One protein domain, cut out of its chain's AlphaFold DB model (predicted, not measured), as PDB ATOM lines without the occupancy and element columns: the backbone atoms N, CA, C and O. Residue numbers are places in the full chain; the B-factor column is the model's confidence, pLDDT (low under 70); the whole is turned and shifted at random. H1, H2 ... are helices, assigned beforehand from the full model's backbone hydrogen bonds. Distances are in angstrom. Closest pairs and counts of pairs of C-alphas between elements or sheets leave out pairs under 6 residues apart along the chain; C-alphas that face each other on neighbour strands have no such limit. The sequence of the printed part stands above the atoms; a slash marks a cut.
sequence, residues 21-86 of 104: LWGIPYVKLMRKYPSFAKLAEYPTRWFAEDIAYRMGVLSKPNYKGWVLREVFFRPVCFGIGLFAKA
ATOM      1  N   LEU A  21     162.295 192.603 133.689       65.44
ATOM      2  CA  LEU A  21     163.719 192.377 133.426       65.44
ATOM      3  C   LEU A  21     164.050 192.301 131.928       65.44
ATOM      4  O   LEU A  21     165.077 192.824 131.504       65.44
ATOM      5  N   TRP A  22     163.182 191.681 131.123       66.69
ATOM      6  CA  TRP A  22     163.384 191.565 129.672       66.69
ATOM      7  C   TRP A  22     162.478 192.506 128.862       66.69
ATOM      8  O   TRP A  22     162.897 193.014 127.825       66.69
ATOM      9  N   GLY A  23     161.272 192.811 129.349       71.06
ATOM     10  CA  GLY A  23     160.294 193.656 128.662       71.06
ATOM     11  C   GLY A  23     160.693 195.132 128.610       71.06
ATOM     12  O   GLY A  23     160.566 195.764 127.564       71.06
ATOM     13  N   ILE A  24     161.255 195.693 129.689       69.69
ATOM     14  CA  ILE A  24     161.707 197.097 129.708       69.69
ATOM     15  C   ILE A  24     162.856 197.354 128.717       69.69
ATOM     16  O   ILE A  24     162.738 198.293 127.921       69.69
ATOM     17  N   PRO A  25     163.965 196.580 128.709       71.88
ATOM     18  CA  PRO A  25     165.018 196.785 127.717       71.88
ATOM     19  C   PRO A  25     164.528 196.504 126.291       71.88
ATOM     20  O   PRO A  25     164.915 197.229 125.377       71.88
ATOM     21  N   TYR A  26     163.624 195.537 126.101       71.44
ATOM     22  CA  TYR A  26     163.014 195.254 124.801       71.44
ATOM     23  C   TYR A  26     162.211 196.447 124.259       71.44
ATOM     24  O   TYR A  26     162.436 196.888 123.132       71.44
ATOM     25  N   VAL A  27     161.353 197.055 125.083       70.12
ATOM     26  CA  VAL A  27     160.593 198.257 124.698       70.12
ATOM     27  C   VAL A  27     161.519 199.452 124.463       70.12
ATOM     28  O   VAL A  27     161.302 200.222 123.528       70.12
ATOM     29  N   LYS A  28     162.585 199.610 125.261       71.81
ATOM     30  CA  LYS A  28     163.611 200.639 125.009       71.81
ATOM     31  C   LYS A  28     164.294 200.432 123.653       71.81
ATOM     32  O   LYS A  28     164.520 201.409 122.943       71.81
ATOM     33  N   LEU A  29     164.576 199.187 123.272       74.56
ATOM     34  CA  LEU A  29     165.166 198.850 121.978       74.56
ATOM     35  C   LEU A  29     164.202 199.149 120.820       74.56
ATOM     36  O   LEU A  29     164.606 199.790 119.855       74.56
ATOM     37  N   MET A  30     162.922 198.783 120.951       74.75
ATOM     38  CA  MET A  30     161.881 199.131 119.972       74.75
ATOM     39  C   MET A  30     161.722 200.649 119.816       74.75
ATOM     40  O   MET A  30     161.582 201.145 118.704       74.75
ATOM     41  N   ARG A  31     161.797 201.408 120.915       74.75
ATOM     42  CA  ARG A  31     161.751 202.878 120.878       74.75
ATOM     43  C   ARG A  31     162.973 203.496 120.206       74.75
ATOM     44  O   ARG A  31     162.845 204.523 119.550       74.75
ATOM     45  N   LYS A  32     164.148 202.890 120.381       79.56
ATOM     46  CA  LYS A  32     165.406 203.366 119.795       79.56
ATOM     47  C   LYS A  32     165.529 203.021 118.308       79.56
ATOM     48  O   LYS A  32     166.129 203.790 117.564       79.56
ATOM     49  N   TYR A  33     164.966 201.891 117.874       81.44
ATOM     50  CA  TYR A  33     165.086 201.385 116.505       81.44
ATOM     51  C   TYR A  33     163.697 201.138 115.883       81.44
ATOM     52  O   TYR A  33     163.122 200.063 116.061       81.44
ATOM     53  N   PRO A  34     163.160 202.092 115.100       79.88
ATOM     54  CA  PRO A  34     161.828 201.983 114.494       79.88
ATOM     55  C   PRO A  34     161.679 200.791 113.537       79.88
ATOM     56  O   PRO A  34     160.621 200.172 113.455       79.88
ATOM     57  N   SER A  35     162.757 200.425 112.839       81.44
ATOM     58  CA  SER A  35     162.823 199.226 111.996       81.44
ATOM     59  C   SER A  35     162.666 197.941 112.812       81.44
ATOM     60  O   SER A  35     161.951 197.029 112.401       81.44
ATOM     61  N   PHE A  36     163.274 197.893 114.000       76.12
ATOM     62  CA  PHE A  36     163.122 196.780 114.932       76.12
ATOM     63  C   PHE A  36     161.701 196.717 115.494       76.12
ATOM     64  O   PHE A  36     161.131 195.635 115.570       76.12
ATOM     65  N   ALA A  37     161.096 197.864 115.817       76.38
ATOM     66  CA  ALA A  37     159.702 197.918 116.252       76.38
ATOM     67  C   ALA A  37     158.742 197.350 115.195       76.38
ATOM     68  O   ALA A  37     157.857 196.569 115.534       76.38
ATOM     69  N   LYS A  38     158.964 197.677 113.917       79.62
ATOM     70  CA  LYS A  38     158.151 197.177 112.800       79.62
ATOM     71  C   LYS A  38     158.313 195.668 112.583       79.62
ATOM     72  O   LYS A  38     157.348 194.980 112.269       79.62
ATOM     73  N   LEU A  39     159.518 195.136 112.789       78.62
ATOM     74  CA  LEU A  39     159.763 193.692 112.737       78.62
ATOM     75  C   LEU A  39     159.139 192.964 113.937       78.62
ATOM     76  O   LEU A  39     158.616 191.864 113.786       78.62
ATOM     77  N   ALA A  40     159.182 193.588 115.114       76.19
ATOM     78  CA  ALA A  40     158.625 193.073 116.360       76.19
ATOM     79  C   ALA A  40     157.088 193.130 116.417       76.19
ATOM     80  O   ALA A  40     156.478 192.350 117.142       76.19
ATOM     81  N   GLU A  41     156.444 193.989 115.625       80.06
ATOM     82  CA  GLU A  41     154.985 194.132 115.586       80.06
ATOM     83  C   GLU A  41     154.266 192.803 115.297       80.06
ATOM     84  O   GLU A  41     153.339 192.418 116.011       80.06
ATOM     85  N   TYR A  42     154.731 192.061 114.291       79.44
ATOM     86  CA  TYR A  42     154.154 190.772 113.901       79.44
ATOM     87  C   TYR A  42     154.243 189.700 115.004       79.44
ATOM     88  O   TYR A  42     153.199 189.146 115.365       79.44
ATOM     89  N   PRO A  43     155.424 189.398 115.582       78.12
ATOM     90  CA  PRO A  43     155.524 188.433 116.669       78.12
ATOM     91  C   PRO A  43     154.793 188.905 117.933       78.12
ATOM     92  O   PRO A  43     154.119 188.095 118.568       78.12
ATOM     93  N   THR A  44     154.836 190.197 118.282       76.00
ATOM     94  CA  THR A  44     154.077 190.726 119.429       76.00
ATOM     95  C   THR A  44     152.574 190.536 119.243       76.00
ATOM     96  O   THR A  44     151.890 190.116 120.178       76.00
ATOM     97  N   ARG A  45     152.052 190.765 118.035       80.44
ATOM     98  CA  ARG A  45     150.641 190.532 117.719       80.44
ATOM     99  C   ARG A  45     150.259 189.058 117.838       80.44
ATOM    100  O   ARG A  45     149.261 188.748 118.482       80.44
ATOM    101  N   TRP A  46     151.053 188.145 117.279       80.75
ATOM    102  CA  TRP A  46     150.780 186.707 117.395       80.75
ATOM    103  C   TRP A  46     150.817 186.228 118.847       80.75
ATOM    104  O   TRP A  46     149.991 185.410 119.245       80.75
ATOM    105  N   PHE A  47     151.738 186.761 119.653       76.69
ATOM    106  CA  PHE A  47     151.812 186.471 121.082       76.69
ATOM    107  C   PHE A  47     150.570 186.965 121.834       76.69
ATOM    108  O   PHE A  47     149.991 186.220 122.622       76.69
ATOM    109  N   ALA A  48     150.126 188.194 121.560       76.75
ATOM    110  CA  ALA A  48     148.914 188.751 122.154       76.75
ATOM    111  C   ALA A  48     147.663 187.942 121.773       76.75
ATOM    112  O   ALA A  48     146.810 187.702 122.625       76.75
ATOM    113  N   GLU A  49     147.574 187.474 120.525       80.31
ATOM    114  CA  GLU A  49     146.485 186.614 120.049       80.31
ATOM    115  C   GLU A  49     146.498 185.219 120.719       80.31
ATOM    116  O   GLU A  49     145.434 184.742 121.113       80.31
ATOM    117  N   ASP A  50     147.664 184.582 120.932       78.69
ATOM    118  CA  ASP A  50     147.766 183.310 121.691       78.69
ATOM    119  C   ASP A  50     147.359 183.489 123.157       78.69
ATOM    120  O   ASP A  50     146.618 182.667 123.701       78.69
ATOM    121  N   ILE A  51     147.796 184.580 123.796       73.62
ATOM    122  CA  ILE A  51     147.384 184.884 125.168       73.62
ATOM    123  C   ILE A  51     145.873 185.105 125.213       73.62
ATOM    124  O   ILE A  51     145.214 184.467 126.025       73.62
ATOM    125  N   ALA A  52     145.314 185.945 124.338       73.38
ATOM    126  CA  ALA A  52     143.879 186.224 124.287       73.38
ATOM    127  C   ALA A  52     143.039 184.955 124.057       73.38
ATOM    128  O   ALA A  52     141.991 184.798 124.685       73.38
ATOM    129  N   TYR A  53     143.516 184.018 123.230       77.25
ATOM    130  CA  TYR A  53     142.902 182.696 123.090       77.25
ATOM    131  C   TYR A  53     142.935 181.902 124.405       77.25
ATOM    132  O   TYR A  53     141.911 181.383 124.841       77.25
ATOM    133  N   ARG A  54     144.079 181.863 125.100       71.12
ATOM    134  CA  ARG A  54     144.204 181.193 126.412       71.12
ATOM    135  C   ARG A  54     143.365 181.842 127.509       71.12
ATOM    136  O   ARG A  54     142.951 181.145 128.427       71.12
ATOM    137  N   MET A  55     143.104 183.144 127.417       72.12
ATOM    138  CA  MET A  55     142.183 183.835 128.322       72.12
ATOM    139  C   MET A  55     140.707 183.509 128.051       72.12
ATOM    140  O   MET A  55     139.849 183.967 128.799       72.12
ATOM    141  N   GLY A  56     140.391 182.821 126.947       75.81
ATOM    142  CA  GLY A  56     139.017 182.642 126.478       75.81
ATOM    143  C   GLY A  56     138.397 183.900 125.854       75.81
ATOM    144  O   GLY A  56     137.193 183.933 125.632       75.81
ATOM    145  N   VAL A  57     139.197 184.936 125.561       74.25
ATOM    146  CA  VAL A  57     138.736 186.165 124.884       74.25
ATOM    147  C   VAL A  57     138.560 185.927 123.383       74.25
ATOM    148  O   VAL A  57     137.664 186.493 122.762       74.25
ATOM    149  N   LEU A  58     139.404 185.077 122.791       76.06
ATOM    150  CA  LEU A  58     139.283 184.639 121.401       76.06
ATOM    151  C   LEU A  58     138.902 183.159 121.341       76.06
ATOM    152  O   LEU A  58     139.416 182.348 122.102       76.06
ATOM    153  N   SER A  59     138.049 182.803 120.382       74.38
ATOM    154  CA  SER A  59     137.605 181.425 120.139       74.38
ATOM    155  C   SER A  59     138.520 180.632 119.199       74.38
ATOM    156  O   SER A  59     138.372 179.417 119.085       74.38
ATOM    157  N   LYS A  60     139.471 181.291 118.519       77.75
ATOM    158  CA  LYS A  60     140.393 180.653 117.567       77.75
ATOM    159  C   LYS A  60     141.835 180.642 118.088       77.75
ATOM    160  O   LYS A  60     142.347 181.714 118.414       77.75
ATOM    161  N   PRO A  61     142.510 179.476 118.112       73.56
ATOM    162  CA  PRO A  61     143.919 179.394 118.481       73.56
ATOM    163  C   PRO A  61     144.812 180.005 117.398       73.56
ATOM    164  O   PRO A  61     144.613 179.763 116.206       73.56
ATOM    165  N   ASN A  62     145.848 180.743 117.810       78.06
ATOM    166  CA  ASN A  62     146.911 181.183 116.910       78.06
ATOM    167  C   ASN A  62     148.157 180.296 117.074       78.06
ATOM    168  O   ASN A  62     148.980 180.501 117.967       78.06
ATOM    169  N   TYR A  63     148.335 179.341 116.158       79.19
ATOM    170  CA  TYR A  63     149.493 178.439 116.146       79.19
ATOM    171  C   TYR A  63     150.837 179.170 116.005       79.19
ATOM    172  O   TYR A  63     151.832 178.724 116.572       79.19
ATOM    173  N   LYS A  64     150.887 180.315 115.308       81.69
ATOM    174  CA  LYS A  64     152.119 181.117 115.184       81.69
ATOM    175  C   LYS A  64     152.500 181.741 116.525       81.69
ATOM    176  O   LYS A  64     153.672 181.737 116.890       81.69
ATOM    177  N   GLY A  65     151.507 182.219 117.275       77.06
ATOM    178  CA  GLY A  65     151.692 182.719 118.636       77.06
ATOM    179  C   GLY A  65     152.130 181.621 119.601       77.06
ATOM    180  O   GLY A  65     153.045 181.827 120.397       77.06
ATOM    181  N   TRP A  66     151.559 180.421 119.460       80.94
ATOM    182  CA  TRP A  66     151.966 179.247 120.227       80.94
ATOM    183  C   TRP A  66     153.429 178.856 119.973       80.94
ATOM    184  O   TRP A  66     154.178 178.685 120.935       80.94
ATOM    185  N   VAL A  67     153.859 178.778 118.703       83.75
ATOM    186  CA  VAL A  67     155.260 178.493 118.334       83.75
ATOM    187  C   VAL A  67     156.184 179.574 118.878       83.75
ATOM    188  O   VAL A  67     157.208 179.260 119.474       83.75
ATOM    189  N   LEU A  68     155.818 180.849 118.737       79.38
ATOM    190  CA  LEU A  68     156.619 181.947 119.266       79.38
ATOM    191  C   LEU A  68     156.780 181.842 120.792       79.38
ATOM    192  O   LEU A  68     157.871 182.042 121.323       79.38
ATOM    193  N   ARG A  69     155.714 181.471 121.507       77.56
ATOM    194  CA  ARG A  69     155.749 181.272 122.958       77.56
ATOM    195  C   ARG A  69     156.623 180.079 123.361       77.56
ATOM    196  O   ARG A  69     157.373 180.165 124.330       77.56
ATOM    197  N   GLU A  70     156.529 178.965 122.644       78.94
ATOM    198  CA  GLU A  70     157.217 177.727 123.019       78.94
ATOM    199  C   GLU A  70     158.685 177.702 122.567       78.94
ATOM    200  O   GLU A  70     159.553 177.290 123.329       78.94
ATOM    201  N   VAL A  71     158.977 178.206 121.365       77.31
ATOM    202  CA  VAL A  71     160.298 178.114 120.714       77.31
ATOM    203  C   VAL A  71     161.166 179.346 120.949       77.31
ATOM    204  O   VAL A  71     162.384 179.229 120.964       77.31
ATOM    205  N   PHE A  72     160.579 180.527 121.154       73.12
ATOM    206  CA  PHE A  72     161.354 181.745 121.414       73.12
ATOM    207  C   PHE A  72     161.189 182.206 122.856       73.12
ATOM    208  O   PHE A  72     162.164 182.308 123.593       73.12
ATOM    209  N   PHE A  73     159.956 182.449 123.289       72.12
ATOM    210  CA  PHE A  73     159.703 183.085 124.578       72.12
ATOM    211  C   PHE A  73     160.173 182.233 125.761       72.12
ATOM    212  O   PHE A  73     160.869 182.738 126.637       72.12
ATOM    213  N   ARG A  74     159.828 180.941 125.791       72.94
ATOM    214  CA  ARG A  74     160.233 180.012 126.858       72.94
ATOM    215  C   ARG A  74     161.746 179.822 126.975       72.94
ATOM    216  O   ARG A  74     162.242 180.017 128.081       72.94
ATOM    217  N   PRO A  75     162.498 179.495 125.911       76.31
ATOM    218  CA  PRO A  75     163.946 179.347 126.022       76.31
ATOM    219  C   PRO A  75     164.653 180.676 126.287       76.31
ATOM    220  O   PRO A  75     165.625 180.685 127.033       76.31
ATOM    221  N   VAL A  76     164.149 181.807 125.776       74.25
ATOM    222  CA  VAL A  76     164.688 183.131 126.129       74.25
ATOM    223  C   VAL A  76     164.426 183.446 127.602       74.25
ATOM    224  O   VAL A  76     165.352 183.833 128.304       74.25
ATOM    225  N   CYS A  77     163.214 183.223 128.117       68.31
ATOM    226  CA  CYS A  77     162.905 183.418 129.537       68.31
ATOM    227  C   CYS A  77     163.700 182.468 130.439       68.31
ATOM    228  O   CYS A  77     164.171 182.882 131.493       68.31
ATOM    229  N   PHE A  78     163.869 181.211 130.033       69.06
ATOM    230  CA  PHE A  78     164.668 180.229 130.758       69.06
ATOM    231  C   PHE A  78     166.154 180.602 130.743       69.06
ATOM    232  O   PHE A  78     166.784 180.635 131.795       69.06
ATOM    233  N   GLY A  79     166.694 180.969 129.581       70.88
ATOM    234  CA  GLY A  79     168.071 181.426 129.422       70.88
ATOM    235  C   GLY A  79     168.354 182.696 130.221       70.88
ATOM    236  O   GLY A  79     169.328 182.741 130.964       70.88
ATOM    237  N   ILE A  80     167.463 183.691 130.158       65.25
ATOM    238  CA  ILE A  80     167.537 184.901 130.989       65.25
ATOM    239  C   ILE A  80     167.405 184.547 132.471       65.25
ATOM    240  O   ILE A  80     168.137 185.105 133.274       65.25
ATOM    241  N   GLY A  81     166.525 183.621 132.855       61.59
ATOM    242  CA  GLY A  81     166.377 183.167 134.241       61.59
ATOM    243  C   GLY A  81     167.634 182.483 134.783       61.59
ATOM    244  O   GLY A  81     168.045 182.756 135.909       61.59
ATOM    245  N   LEU A  82     168.295 181.660 133.967       65.62
ATOM    246  CA  LEU A  82     169.598 181.075 134.288       65.62
ATOM    247  C   LEU A  82     170.678 182.156 134.412       65.62
ATOM    248  O   LEU A  82     171.443 182.154 135.375       65.62
ATOM    249  N   PHE A  83     170.703 183.125 133.494       61.97
ATOM    250  CA  PHE A  83     171.683 184.215 133.506       61.97
ATOM    251  C   PHE A  83     171.444 185.227 134.641       61.97
ATOM    252  O   PHE A  83     172.394 185.749 135.209       61.97
ATOM    253  N   ALA A  84     170.191 185.479 135.018       54.75
ATOM    254  CA  ALA A  84     169.796 186.321 136.149       54.75
ATOM    255  C   ALA A  84     170.017 185.628 137.502       54.75
ATOM    256  O   ALA A  84     170.148 186.293 138.525       54.75
ATOM    257  N   LYS A  85     170.087 184.291 137.528       53.78
ATOM    258  CA  LYS A  85     170.589 183.547 138.690       53.78
ATOM    259  C   LYS A  85     172.118 183.615 138.772       53.78
ATOM    260  O   LYS A  85     172.654 183.667 139.870       53.78
ATOM    261  N   ALA A  86     172.801 183.659 137.625       54.09
ATOM    262  CA  ALA A  86     174.252 183.844 137.540       54.09
ATOM    263  C   ALA A  86     174.708 185.294 137.803       54.09
ATOM    264  O   ALA A  86     175.863 185.527 138.145       54.09
TER     265      ALA A  86
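What this domain is: This is residues 21 to 86 of the 104 residues of an uncharacterized protein of Limnohabitans sp. G3-2 (UniProt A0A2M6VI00). What shape do the helices make? They form an open triangle: H1 and H2 meet at a corner, H2 leads to the beginning of H3, and H3 runs back past the first residues of H1. What is it built of? The printed part has 66 residues, with three named helices in the order H1, H2, H3 and no named strand; the class is all helix. How spread out is it? It is only just loose, close to compact, with a radius of gyration of the C-alphas of 13.4 A, and only just flat, spanning 39 by 30 by 17 A.

How they stand to each other: How does H1, residues 21 to 32, meet H2, residues 34 to 54? They touch only at the corner by their tight link, where the closest C-alphas, of Met 30 and Ala 37, are 4.5 A apart. They run opposite ways at a steep tilt of 42 degrees. Where does H3, residues 63 to 86, come in? H2 touches it with residues 43 to 50 alone, at 75 degrees, about perpendicular; the closest C-alphas, of Trp 46 and Gly 65, are 4.3 A apart. H1 and H3 are close but not clearly touching, with the closest C-alphas, of Trp 22 and Ile 80, 8.0 A apart. Do the backbones hold the helical pattern? O i to N i+4 pairs are within hydrogen-bond range in 7 of 8 cases in H1, 15 of 17 in H2 and 17 of 20 in H3.

Where its parts are: Where does H1 begin? C-alpha 21 is at (163.719, 192.377, 133.426), and H1 measures 17.6 A from first to last C-alpha. How long are H2 and H3? H2 measures 29.7 A, with a kink of 35 degrees near residue 41, and H3 33.2 A, ending with C-alpha 86 at (174.252, 183.844, 137.540).

The domain as a whole: How large is it? The two C-alphas farthest apart, of Ser 59 and Ala 86, are 40.6 A apart. Is it continuous? The printed part has no cut, and the link from H2 to H3, 8 residues, is short. Where is confidence low? The mean pLDDT of the printed part is 74.0, and residues 21 to 22, 24, 77 to 78 and 80 to 86 of this model are under 70.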